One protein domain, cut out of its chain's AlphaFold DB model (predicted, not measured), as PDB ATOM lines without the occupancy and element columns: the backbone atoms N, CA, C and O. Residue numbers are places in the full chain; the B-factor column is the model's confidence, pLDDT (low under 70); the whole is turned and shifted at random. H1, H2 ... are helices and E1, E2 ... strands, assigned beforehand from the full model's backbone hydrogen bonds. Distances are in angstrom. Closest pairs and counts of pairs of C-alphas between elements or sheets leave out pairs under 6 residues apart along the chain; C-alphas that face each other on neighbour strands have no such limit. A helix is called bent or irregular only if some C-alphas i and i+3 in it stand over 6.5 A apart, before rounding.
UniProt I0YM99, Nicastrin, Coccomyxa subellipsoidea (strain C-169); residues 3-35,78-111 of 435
ATOM      1  N   ILE A   3      21.535 -22.312  34.191       95.25
ATOM      2  CA  ILE A   3      22.263 -21.834  35.366       95.25
ATOM      3  C   ILE A   3      21.416 -22.129  36.601       95.25
ATOM      4  O   ILE A   3      20.206 -21.900  36.574       95.25
ATOM      5  N   LEU A   4      22.024 -22.678  37.645       95.31
ATOM      6  CA  LEU A   4      21.333 -23.055  38.876       95.31
ATOM      7  C   LEU A   4      22.263 -22.938  40.079       95.31
ATOM      8  O   LEU A   4      23.484 -22.968  39.930       95.31
ATOM      9  N   SER A   5      21.686 -22.799  41.266       93.12
ATOM     10  CA  SER A   5      22.440 -22.805  42.517       93.12
ATOM     11  C   SER A   5      22.828 -24.228  42.928       93.12
ATOM     12  O   SER A   5      22.142 -25.195  42.595       93.12
ATOM     13  N   GLU A   6      23.936 -24.371  43.653       91.31
ATOM     14  CA  GLU A   6      24.477 -25.674  44.082       91.31
ATOM     15  C   GLU A   6      23.462 -26.590  44.780       91.31
ATOM     16  O   GLU A   6      23.470 -27.799  44.549       91.31
ATOM     17  N   ASP A   7      22.554 -26.033  45.584       89.81
ATOM     18  CA  ASP A   7      21.505 -26.778  46.292       89.81
ATOM     19  C   ASP A   7      20.512 -27.472  45.344       89.81
ATOM     20  O   ASP A   7      19.899 -28.478  45.698       89.81
ATOM     21  N   GLN A   8      20.386 -26.981  44.109       92.88
ATOM     22  CA  GLN A   8      19.484 -27.532  43.100       92.88
ATOM     23  C   GLN A   8      20.159 -28.576  42.205       92.88
ATOM     24  O   GLN A   8      19.466 -29.295  41.481       92.88
ATOM     25  N   LEU A   9      21.492 -28.677  42.239       92.75
ATOM     26  CA  LEU A   9      22.265 -29.454  41.272       92.75
ATOM     27  C   LEU A   9      21.888 -30.939  41.280       92.75
ATOM     28  O   LEU A   9      21.606 -31.507  40.225       92.75
ATOM     29  N   ALA A  10      21.835 -31.558  42.462       91.75
ATOM     30  CA  ALA A  10      21.530 -32.983  42.599       91.75
ATOM     31  C   ALA A  10      20.149 -33.342  42.051       91.75
ATOM     32  O   ALA A  10      20.028 -34.218  41.192       91.75
ATOM     33  N   LEU A  11      19.118 -32.614  42.483       92.00
ATOM     34  CA  LEU A  11      17.752 -32.816  42.005       92.00
ATOM     35  C   LEU A  11      17.640 -32.555  40.499       92.00
ATOM     36  O   LEU A  11      16.949 -33.291  39.791       92.00
ATOM     37  N   PHE A  12      18.338 -31.535  39.993       94.25
ATOM     38  CA  PHE A  12      18.340 -31.215  38.573       94.25
ATOM     39  C   PHE A  12      18.971 -32.327  37.729       94.25
ATOM     40  O   PHE A  12      18.350 -32.749  36.757       94.25
ATOM     41  N   LEU A  13      20.151 -32.845  38.094       93.44
ATOM     42  CA  LEU A  13      20.803 -33.915  37.326       93.44
ATOM     43  C   LEU A  13      20.031 -35.238  37.404       93.44
ATOM     44  O   LEU A  13      19.890 -35.927  36.394       93.44
ATOM     45  N   GLN A  14      19.438 -35.569  38.554       91.75
ATOM     46  CA  GLN A  14      18.556 -36.739  38.676       91.75
ATOM     47  C   GLN A  14      17.314 -36.623  37.774       91.75
ATOM     48  O   GLN A  14      16.936 -37.577  37.086       91.75
ATOM     49  N   ARG A  15      16.694 -35.437  37.725       92.81
ATOM     50  CA  ARG A  15      15.585 -35.159  36.806       92.81
ATOM     51  C   ARG A  15      16.032 -35.211  35.348       92.81
ATOM     52  O   ARG A  15      15.351 -35.803  34.522       92.81
ATOM     53  N   LEU A  16      17.184 -34.628  35.029       92.69
ATOM     54  CA  LEU A  16      17.741 -34.649  33.682       92.69
ATOM     55  C   LEU A  16      17.990 -36.086  33.211       92.69
ATOM     56  O   LEU A  16      17.653 -36.426  32.084       92.69
ATOM     57  N   LYS A  17      18.492 -36.968  34.079       89.50
ATOM     58  CA  LYS A  17      18.692 -38.389  33.763       89.50
ATOM     59  C   LYS A  17      17.391 -39.135  33.440       89.50
ATOM     60  O   LYS A  17      17.415 -40.080  32.657       89.50
ATOM     61  N   SER A  18      16.267 -38.722  34.023       89.94
ATOM     62  CA  SER A  18      14.965 -39.384  33.853       89.94
ATOM     63  C   SER A  18      14.080 -38.768  32.760       89.94
ATOM     64  O   SER A  18      13.077 -39.373  32.388       89.94
ATOM     65  N   ASP A  19      14.449 -37.607  32.210       92.81
ATOM     66  CA  ASP A  19      13.642 -36.849  31.248       92.81
ATOM     67  C   ASP A  19      14.372 -36.678  29.903       92.81
ATOM     68  O   ASP A  19      15.240 -35.817  29.729       92.81
ATOM     69  N   ALA A  20      13.972 -37.479  28.912       90.75
ATOM     70  CA  ALA A  20      14.559 -37.463  27.571       90.75
ATOM     71  C   ALA A  20      14.394 -36.110  26.847       90.75
ATOM     72  O   ALA A  20      15.253 -35.721  26.052       90.75
ATOM     73  N   ALA A  21      13.315 -35.366  27.119       92.75
ATOM     74  CA  ALA A  21      13.098 -34.064  26.496       92.75
ATOM     75  C   ALA A  21      14.071 -33.019  27.058       92.75
ATOM     76  O   ALA A  21      14.588 -32.185  26.306       92.75
ATOM     77  N   LEU A  22      14.362 -33.078  28.362       90.94
ATOM     78  CA  LEU A  22      15.393 -32.241  28.973       90.94
ATOM     79  C   LEU A  22      16.791 -32.599  28.453       90.94
ATOM     80  O   LEU A  22      17.528 -31.684  28.090       90.94
ATOM     81  N   GLN A  23      17.133 -33.883  28.316       89.94
ATOM     82  CA  GLN A  23      18.438 -34.316  27.780       89.94
ATOM     83  C   GLN A  23      18.714 -33.770  26.376       89.94
ATOM     84  O   GLN A  23      19.831 -33.364  26.059       89.94
ATOM     85  N   GLN A  24      17.689 -33.701  25.524       90.56
ATOM     86  CA  GLN A  24      17.845 -33.155  24.176       90.56
ATOM     87  C   GLN A  24      18.085 -31.639  24.171       90.56
ATOM     88  O   GLN A  24      18.795 -31.134  23.297       90.56
ATOM     89  N   ARG A  25      17.513 -30.909  25.138       92.56
ATOM     90  CA  ARG A  25      17.520 -29.437  25.189       92.56
ATOM     91  C   ARG A  25      18.668 -28.857  26.012       92.56
ATOM     92  O   ARG A  25      19.167 -27.775  25.702       92.56
ATOM     93  N   VAL A  26      19.082 -29.543  27.072       93.44
ATOM     94  CA  VAL A  26      20.133 -29.075  27.977       93.44
ATOM     95  C   VAL A  26      21.487 -29.509  27.423       93.44
ATOM     96  O   VAL A  26      21.777 -30.692  27.318       93.44
ATOM     97  N   LYS A  27      22.314 -28.529  27.047       92.69
ATOM     98  CA  LYS A  27      23.659 -28.746  26.479       92.69
ATOM     99  C   LYS A  27      24.807 -28.467  27.449       92.69
ATOM    100  O   LYS A  27      25.955 -28.695  27.108       92.69
ATOM    101  N   GLY A  28      24.496 -27.964  28.639       94.12
ATOM    102  CA  GLY A  28      25.479 -27.645  29.667       94.12
ATOM    103  C   GLY A  28      24.825 -26.973  30.865       94.12
ATOM    104  O   GLY A  28      23.756 -26.352  30.729       94.12
ATOM    105  N   VAL A  29      25.469 -27.117  32.021       95.56
ATOM    106  CA  VAL A  29      25.004 -26.596  33.308       95.56
ATOM    107  C   VAL A  29      26.082 -25.708  33.916       95.56
ATOM    108  O   VAL A  29      27.229 -26.119  34.073       95.56
ATOM    109  N   LEU A  30      25.695 -24.489  34.273       96.56
ATOM    110  CA  LEU A  30      26.491 -23.581  35.085       96.56
ATOM    111  C   LEU A  30      25.952 -23.618  36.509       96.56
ATOM    112  O   LEU A  30      24.763 -23.404  36.741       96.56
ATOM    113  N   VAL A  31      26.829 -23.897  37.455       95.81
ATOM    114  CA  VAL A  31      26.507 -23.982  38.871       95.81
ATOM    115  C   VAL A  31      27.063 -22.746  39.545       95.81
ATOM    116  O   VAL A  31      28.219 -22.394  39.324       95.81
ATOM    117  N   VAL A  32      26.240 -22.060  40.328       95.19
ATOM    118  CA  VAL A  32      26.663 -20.877  41.083       95.19
ATOM    119  C   VAL A  32      26.698 -21.178  42.577       95.19
ATOM    120  O   VAL A  32      25.817 -21.911  43.045       95.19
ATOM    121  N   PRO A  33      27.664 -20.611  43.325       91.38
ATOM    122  CA  PRO A  33      27.830 -20.907  44.737       91.38
ATOM    123  C   PRO A  33      26.567 -20.563  45.518       91.38
ATOM    124  O   PRO A  33      25.970 -19.501  45.318       91.38
ATOM    125  N   GLY A  34      26.155 -21.479  46.387       87.19
ATOM    126  CA  GLY A  34      25.027 -21.289  47.289       87.19
ATOM    127  C   GLY A  34      25.456 -21.314  48.752       87.19
ATOM    128  O   GLY A  34      26.631 -21.459  49.079       87.19
ATOM    129  N   SER A  35      24.467 -21.243  49.642       87.31
ATOM    130  CA  SER A  35      24.652 -21.509  51.075       87.31
ATOM    131  C   SER A  35      23.799 -22.707  51.505       87.31
ATOM    132  O   SER A  35      22.879 -22.539  52.313       87.31
ATOM    133  N   PHE A  78      29.874 -26.940  35.107       94.50
ATOM    134  CA  PHE A  78      30.936 -26.051  35.586       94.50
ATOM    135  C   PHE A  78      30.485 -25.292  36.826       94.50
ATOM    136  O   PHE A  78      29.412 -24.689  36.819       94.50
ATOM    137  N   LEU A  79      31.331 -25.275  37.855       94.50
ATOM    138  CA  LEU A  79      31.194 -24.359  38.981       94.50
ATOM    139  C   LEU A  79      31.734 -22.984  38.576       94.50
ATOM    140  O   LEU A  79      32.872 -22.867  38.125       94.50
ATOM    141  N   LEU A  80      30.911 -21.951  38.721       94.94
ATOM    142  CA  LEU A  80      31.312 -20.562  38.550       94.94
ATOM    143  C   LEU A  80      31.758 -19.987  39.889       94.94
ATOM    144  O   LEU A  80      31.129 -20.230  40.910       94.94
ATOM    145  N   GLU A  81      32.799 -19.163  39.881       90.12
ATOM    146  CA  GLU A  81      33.378 -18.610  41.107       90.12
ATOM    147  C   GLU A  81      33.605 -17.106  40.988       90.12
ATOM    148  O   GLU A  81      33.745 -16.566  39.885       90.12
ATOM    149  N   GLY A  82      33.615 -16.425  42.138       90.75
ATOM    150  CA  GLY A  82      33.839 -14.983  42.233       90.75
ATOM    151  C   GLY A  82      32.952 -14.181  41.276       90.75
ATOM    152  O   GLY A  82      31.745 -14.416  41.163       90.75
ATOM    153  N   ASP A  83      33.572 -13.260  40.543       94.25
ATOM    154  CA  ASP A  83      32.878 -12.390  39.592       94.25
ATOM    155  C   ASP A  83      32.178 -13.165  38.466       94.25
ATOM    156  O   ASP A  83      31.144 -12.713  37.968       94.25
ATOM    157  N   MET A  84      32.674 -14.348  38.076       93.50
ATOM    158  CA  MET A  84      32.029 -15.139  37.024       93.50
ATOM    159  C   MET A  84      30.651 -15.642  37.447       93.50
ATOM    160  O   MET A  84      29.735 -15.645  36.624       93.50
ATOM    161  N   ALA A  85      30.471 -16.014  38.718       94.88
ATOM    162  CA  ALA A  85      29.166 -16.424  39.231       94.88
ATOM    163  C   ALA A  85      28.160 -15.265  39.161       94.88
ATOM    164  O   ALA A  85      27.068 -15.424  38.612       94.88
ATOM    165  N   VAL A  86      28.568 -14.075  39.618       94.69
ATOM    166  CA  VAL A  86      27.736 -12.859  39.597       94.69
ATOM    167  C   VAL A  86      27.362 -12.478  38.163       94.69
ATOM    168  O   VAL A  86      26.189 -12.273  37.847       94.69
ATOM    169  N   GLN A  87      28.344 -12.424  37.260       94.81
ATOM    170  CA  GLN A  87      28.108 -12.080  35.857       94.81
ATOM    171  C   GLN A  87      27.251 -13.128  35.139       94.81
ATOM    172  O   GLN A  87      26.385 -12.764  34.339       94.81
ATOM    173  N   GLY A  88      27.450 -14.414  35.438       94.81
ATOM    174  CA  GLY A  88      26.636 -15.507  34.911       94.81
ATOM    175  C   GLY A  88      25.162 -15.353  35.287       94.81
ATOM    176  O   GLY A  88      24.294 -15.410  34.413       94.81
ATOM    177  N   GLN A  89      24.875 -15.070  36.562       94.62
ATOM    178  CA  GLN A  89      23.509 -14.836  37.042       94.62
ATOM    179  C   GLN A  89      22.875 -13.598  36.403       94.62
ATOM    180  O   GLN A  89      21.742 -13.673  35.927       94.62
ATOM    181  N   LEU A  90      23.601 -12.476  36.337       95.69
ATOM    182  CA  LEU A  90      23.098 -11.236  35.734       95.69
ATOM    183  C   LEU A  90      22.729 -11.429  34.256       95.69
ATOM    184  O   LEU A  90      21.652 -11.016  33.821       95.69
ATOM    185  N   ARG A  91      23.590 -12.101  33.485       95.81
ATOM    186  CA  ARG A  91      23.358 -12.384  32.058       95.81
ATOM    187  C   ARG A  91      22.181 -13.332  31.846       95.81
ATOM    188  O   ARG A  91      21.352 -13.090  30.968       95.81
ATOM    189  N   ALA A  92      22.070 -14.376  32.663       95.31
ATOM    190  CA  ALA A  92      20.932 -15.288  32.609       95.31
ATOM    191  C   ALA A  92      19.613 -14.591  32.987       95.31
ATOM    192  O   ALA A  92      18.604 -14.775  32.304       95.31
ATOM    193  N   GLY A  93      19.631 -13.733  34.011       95.69
ATOM    194  CA  GLY A  93      18.489 -12.904  34.398       95.69
ATOM    195  C   GLY A  93      18.054 -11.953  33.280       95.69
ATOM    196  O   GLY A  93      16.864 -11.848  32.989       95.69
ATOM    197  N   ALA A  94      19.004 -11.328  32.581       96.38
ATOM    198  CA  ALA A  94      18.713 -10.474  31.430       96.38
ATOM    199  C   ALA A  94      18.035 -11.238  30.275       96.38
ATOM    200  O   ALA A  94      17.113 -10.712  29.648       96.38
ATOM    201  N   ASN A  95      18.431 -12.489  30.018       96.25
ATOM    202  CA  ASN A  95      17.751 -13.343  29.037       96.25
ATOM    203  C   ASN A  95      16.313 -13.675  29.462       96.25
ATOM    204  O   ASN A  95      15.403 -13.616  28.632       96.25
ATOM    205  N   ALA A  96      16.100 -13.984  30.746       95.19
ATOM    206  CA  ALA A  96      14.772 -14.268  31.289       95.19
ATOM    207  C   ALA A  96      13.837 -13.050  31.183       95.19
ATOM    208  O   ALA A  96      12.697 -13.197  30.751       95.19
ATOM    209  N   LEU A  97      14.332 -11.838  31.467       96.31
ATOM    210  CA  LEU A  97      13.570 -10.588  31.311       96.31
ATOM    211  C   LEU A  97      13.134 -10.321  29.860       96.31
ATOM    212  O   LEU A  97      12.101  -9.696  29.632       96.31
ATOM    213  N   LYS A  98      13.887 -10.817  28.873       95.19
ATOM    214  CA  LYS A  98      13.530 -10.751  27.444       95.19
ATOM    215  C   LYS A  98      12.605 -11.888  26.993       95.19
ATOM    216  O   LYS A  98      12.328 -12.005  25.797       95.19
ATOM    217  N   ASN A  99      12.158 -12.759  27.903       94.88
ATOM    218  CA  ASN A  99      11.465 -14.010  27.579       94.88
ATOM    219  C   ASN A  99      12.224 -14.852  26.539       94.88
ATOM    220  O   ASN A  99      11.607 -15.483  25.686       94.88
ATOM    221  N   PHE A 100      13.561 -14.823  26.586       93.25
ATOM    222  CA  PHE A 100      14.433 -15.537  25.649       93.25
ATOM    223  C   PHE A 100      14.205 -15.181  24.163       93.25
ATOM    224  O   PHE A 100      14.415 -16.018  23.290       93.25
ATOM    225  N   ASN A 101      13.805 -13.938  23.865       93.69
ATOM    226  CA  ASN A 101      13.633 -13.441  22.497       93.69
ATOM    227  C   ASN A 101      14.705 -12.411  22.097       93.69
ATOM    228  O   ASN A 101      15.151 -11.600  22.913       93.69
ATOM    229  N   GLY A 102      15.052 -12.391  20.806       93.50
ATOM    230  CA  GLY A 102      16.018 -11.450  20.230       93.50
ATOM    231  C   GLY A 102      17.473 -11.795  20.576       93.50
ATOM    232  O   GLY A 102      17.776 -12.960  20.815       93.50
ATOM    233  N   PRO A 103      18.390 -10.810  20.592       93.81
ATOM    234  CA  PRO A 103      19.785 -11.041  20.965       93.81
ATOM    235  C   PRO A 103      19.908 -11.436  22.443       93.81
ATOM    236  O   PRO A 103      19.549 -10.650  23.337       93.81
ATOM    237  N   LEU A 104      20.428 -12.640  22.684       95.50
ATOM    238  CA  LEU A 104      20.614 -13.230  24.008       95.50
ATOM    239  C   LEU A 104      22.091 -13.272  24.401       95.50
ATOM    240  O   LEU A 104      22.986 -13.244  23.562       95.50
ATOM    241  N   HIS A 105      22.336 -13.348  25.705       95.06
ATOM    242  CA  HIS A 105      23.635 -13.733  26.227       95.06
ATOM    243  C   HIS A 105      23.807 -15.242  26.109       95.06
ATOM    244  O   HIS A 105      22.950 -16.009  26.551       95.06
ATOM    245  N   GLU A 106      24.937 -15.649  25.560       92.69
ATOM    246  CA  GLU A 106      25.296 -17.045  25.367       92.69
ATOM    247  C   GLU A 106      26.546 -17.366  26.180       92.69
ATOM    248  O   GLU A 106      27.296 -16.474  26.588       92.69
ATOM    249  N   ALA A 107      26.735 -18.649  26.448       92.25
ATOM    250  CA  ALA A 107      27.938 -19.173  27.056       92.25
ATOM    251  C   ALA A 107      28.329 -20.446  26.306       92.25
ATOM    252  O   ALA A 107      27.478 -21.175  25.797       92.25
ATOM    253  N   GLU A 108      29.629 -20.675  26.230       92.38
ATOM    254  CA  GLU A 108      30.235 -21.828  25.584       92.38
ATOM    255  C   GLU A 108      31.048 -22.567  26.644       92.38
ATOM    256  O   GLU A 108      31.784 -21.942  27.410       92.38
ATOM    257  N   LEU A 109      30.839 -23.879  26.751       92.44
ATOM    258  CA  LEU A 109      31.536 -24.742  27.700       92.44
ATOM    259  C   LEU A 109      32.400 -25.701  26.890       92.44
ATOM    260  O   LEU A 109      31.860 -26.577  26.216       92.44
ATOM    261  N   ASP A 110      33.716 -25.555  26.999       90.62
ATOM    262  CA  ASP A 110      34.671 -26.510  26.440       90.62
ATOM    263  C   ASP A 110      35.255 -27.370  27.568       90.62
ATOM    264  O   ASP A 110      35.965 -26.888  28.449       90.62
ATOM    265  N   ALA A 111      34.894 -28.652  27.555       88.00
ATOM    266  CA  ALA A 111      35.390 -29.683  28.464       88.00
ATOM    267  C   ALA A 111      35.607 -30.987  27.695       88.00
ATOM    268  O   ALA A 111      35.081 -32.041  28.056       88.00
TER     269      ALA A 111
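What this domain is: This is residues 3 to 35 and 78 to 111 of the 435 residues of the protein "Nicastrin" of Coccomyxa subellipsoidea (strain C-169) (UniProt I0YM99). A small sheet of two short parallel strands, E1 and E2, lies between the long helix H3 on one side and the pair H1 and H2, which meet in a corner, on the other. Residues 17 to 22, of which 20 to 22 belong to H2, stick out, and residues 98 to 111, with no named element, fold back from the end of H3. The 67 printed residues hold three named helices and two named strands in the order E1 H1 H2 E2 H3, mostly helix. The whole is only just compact, close to loose, with a radius of gyration of the C-alphas of 12.7 A and spans of 30 by 30 by 24 A.

Where its parts are: E1 is residues 3 to 5, from C-alpha 3 at (22.263, -21.834, 35.366). H1, residues 6 to 18, is 19.6 A long and irregular: C-alphas 7 and 10 are 7.2 A apart. H2 is residues 20 to 25 and E2 residues 29 to 32. H3, residues 82 to 97, is 23.4 A long and ends with C-alpha 97 at (13.570, -10.588, 31.311).

How they stand to each other: E1 and E2 are parallel neighbours at 40 degrees, with N 4 and O 30 at 3.0 A. E1, H1 H2, E2 form a strand-helix-strand unit, two parallel strands joined through helices, with a right-handed crossover. H1 and H2 only just touch, only at the corner, with 3 pairs of C-alphas within 8 A, the closest being Leu 16 and Leu 22 at 5.8 A. The closest C-alphas of E2 and H3, Val 32 and Ala 85, are 5.4 A apart. H1 and H3 are apart. Every O i to N i+4 pair is within hydrogen-bond range in H2, 7 of 9 in H1 and 11 of 12 in H3.

The domain as a whole: Residues 36 to 77 are not printed, and C-alphas 35 and 78 are 17.3 A apart across this cut. No printed residue has a pLDDT under 70.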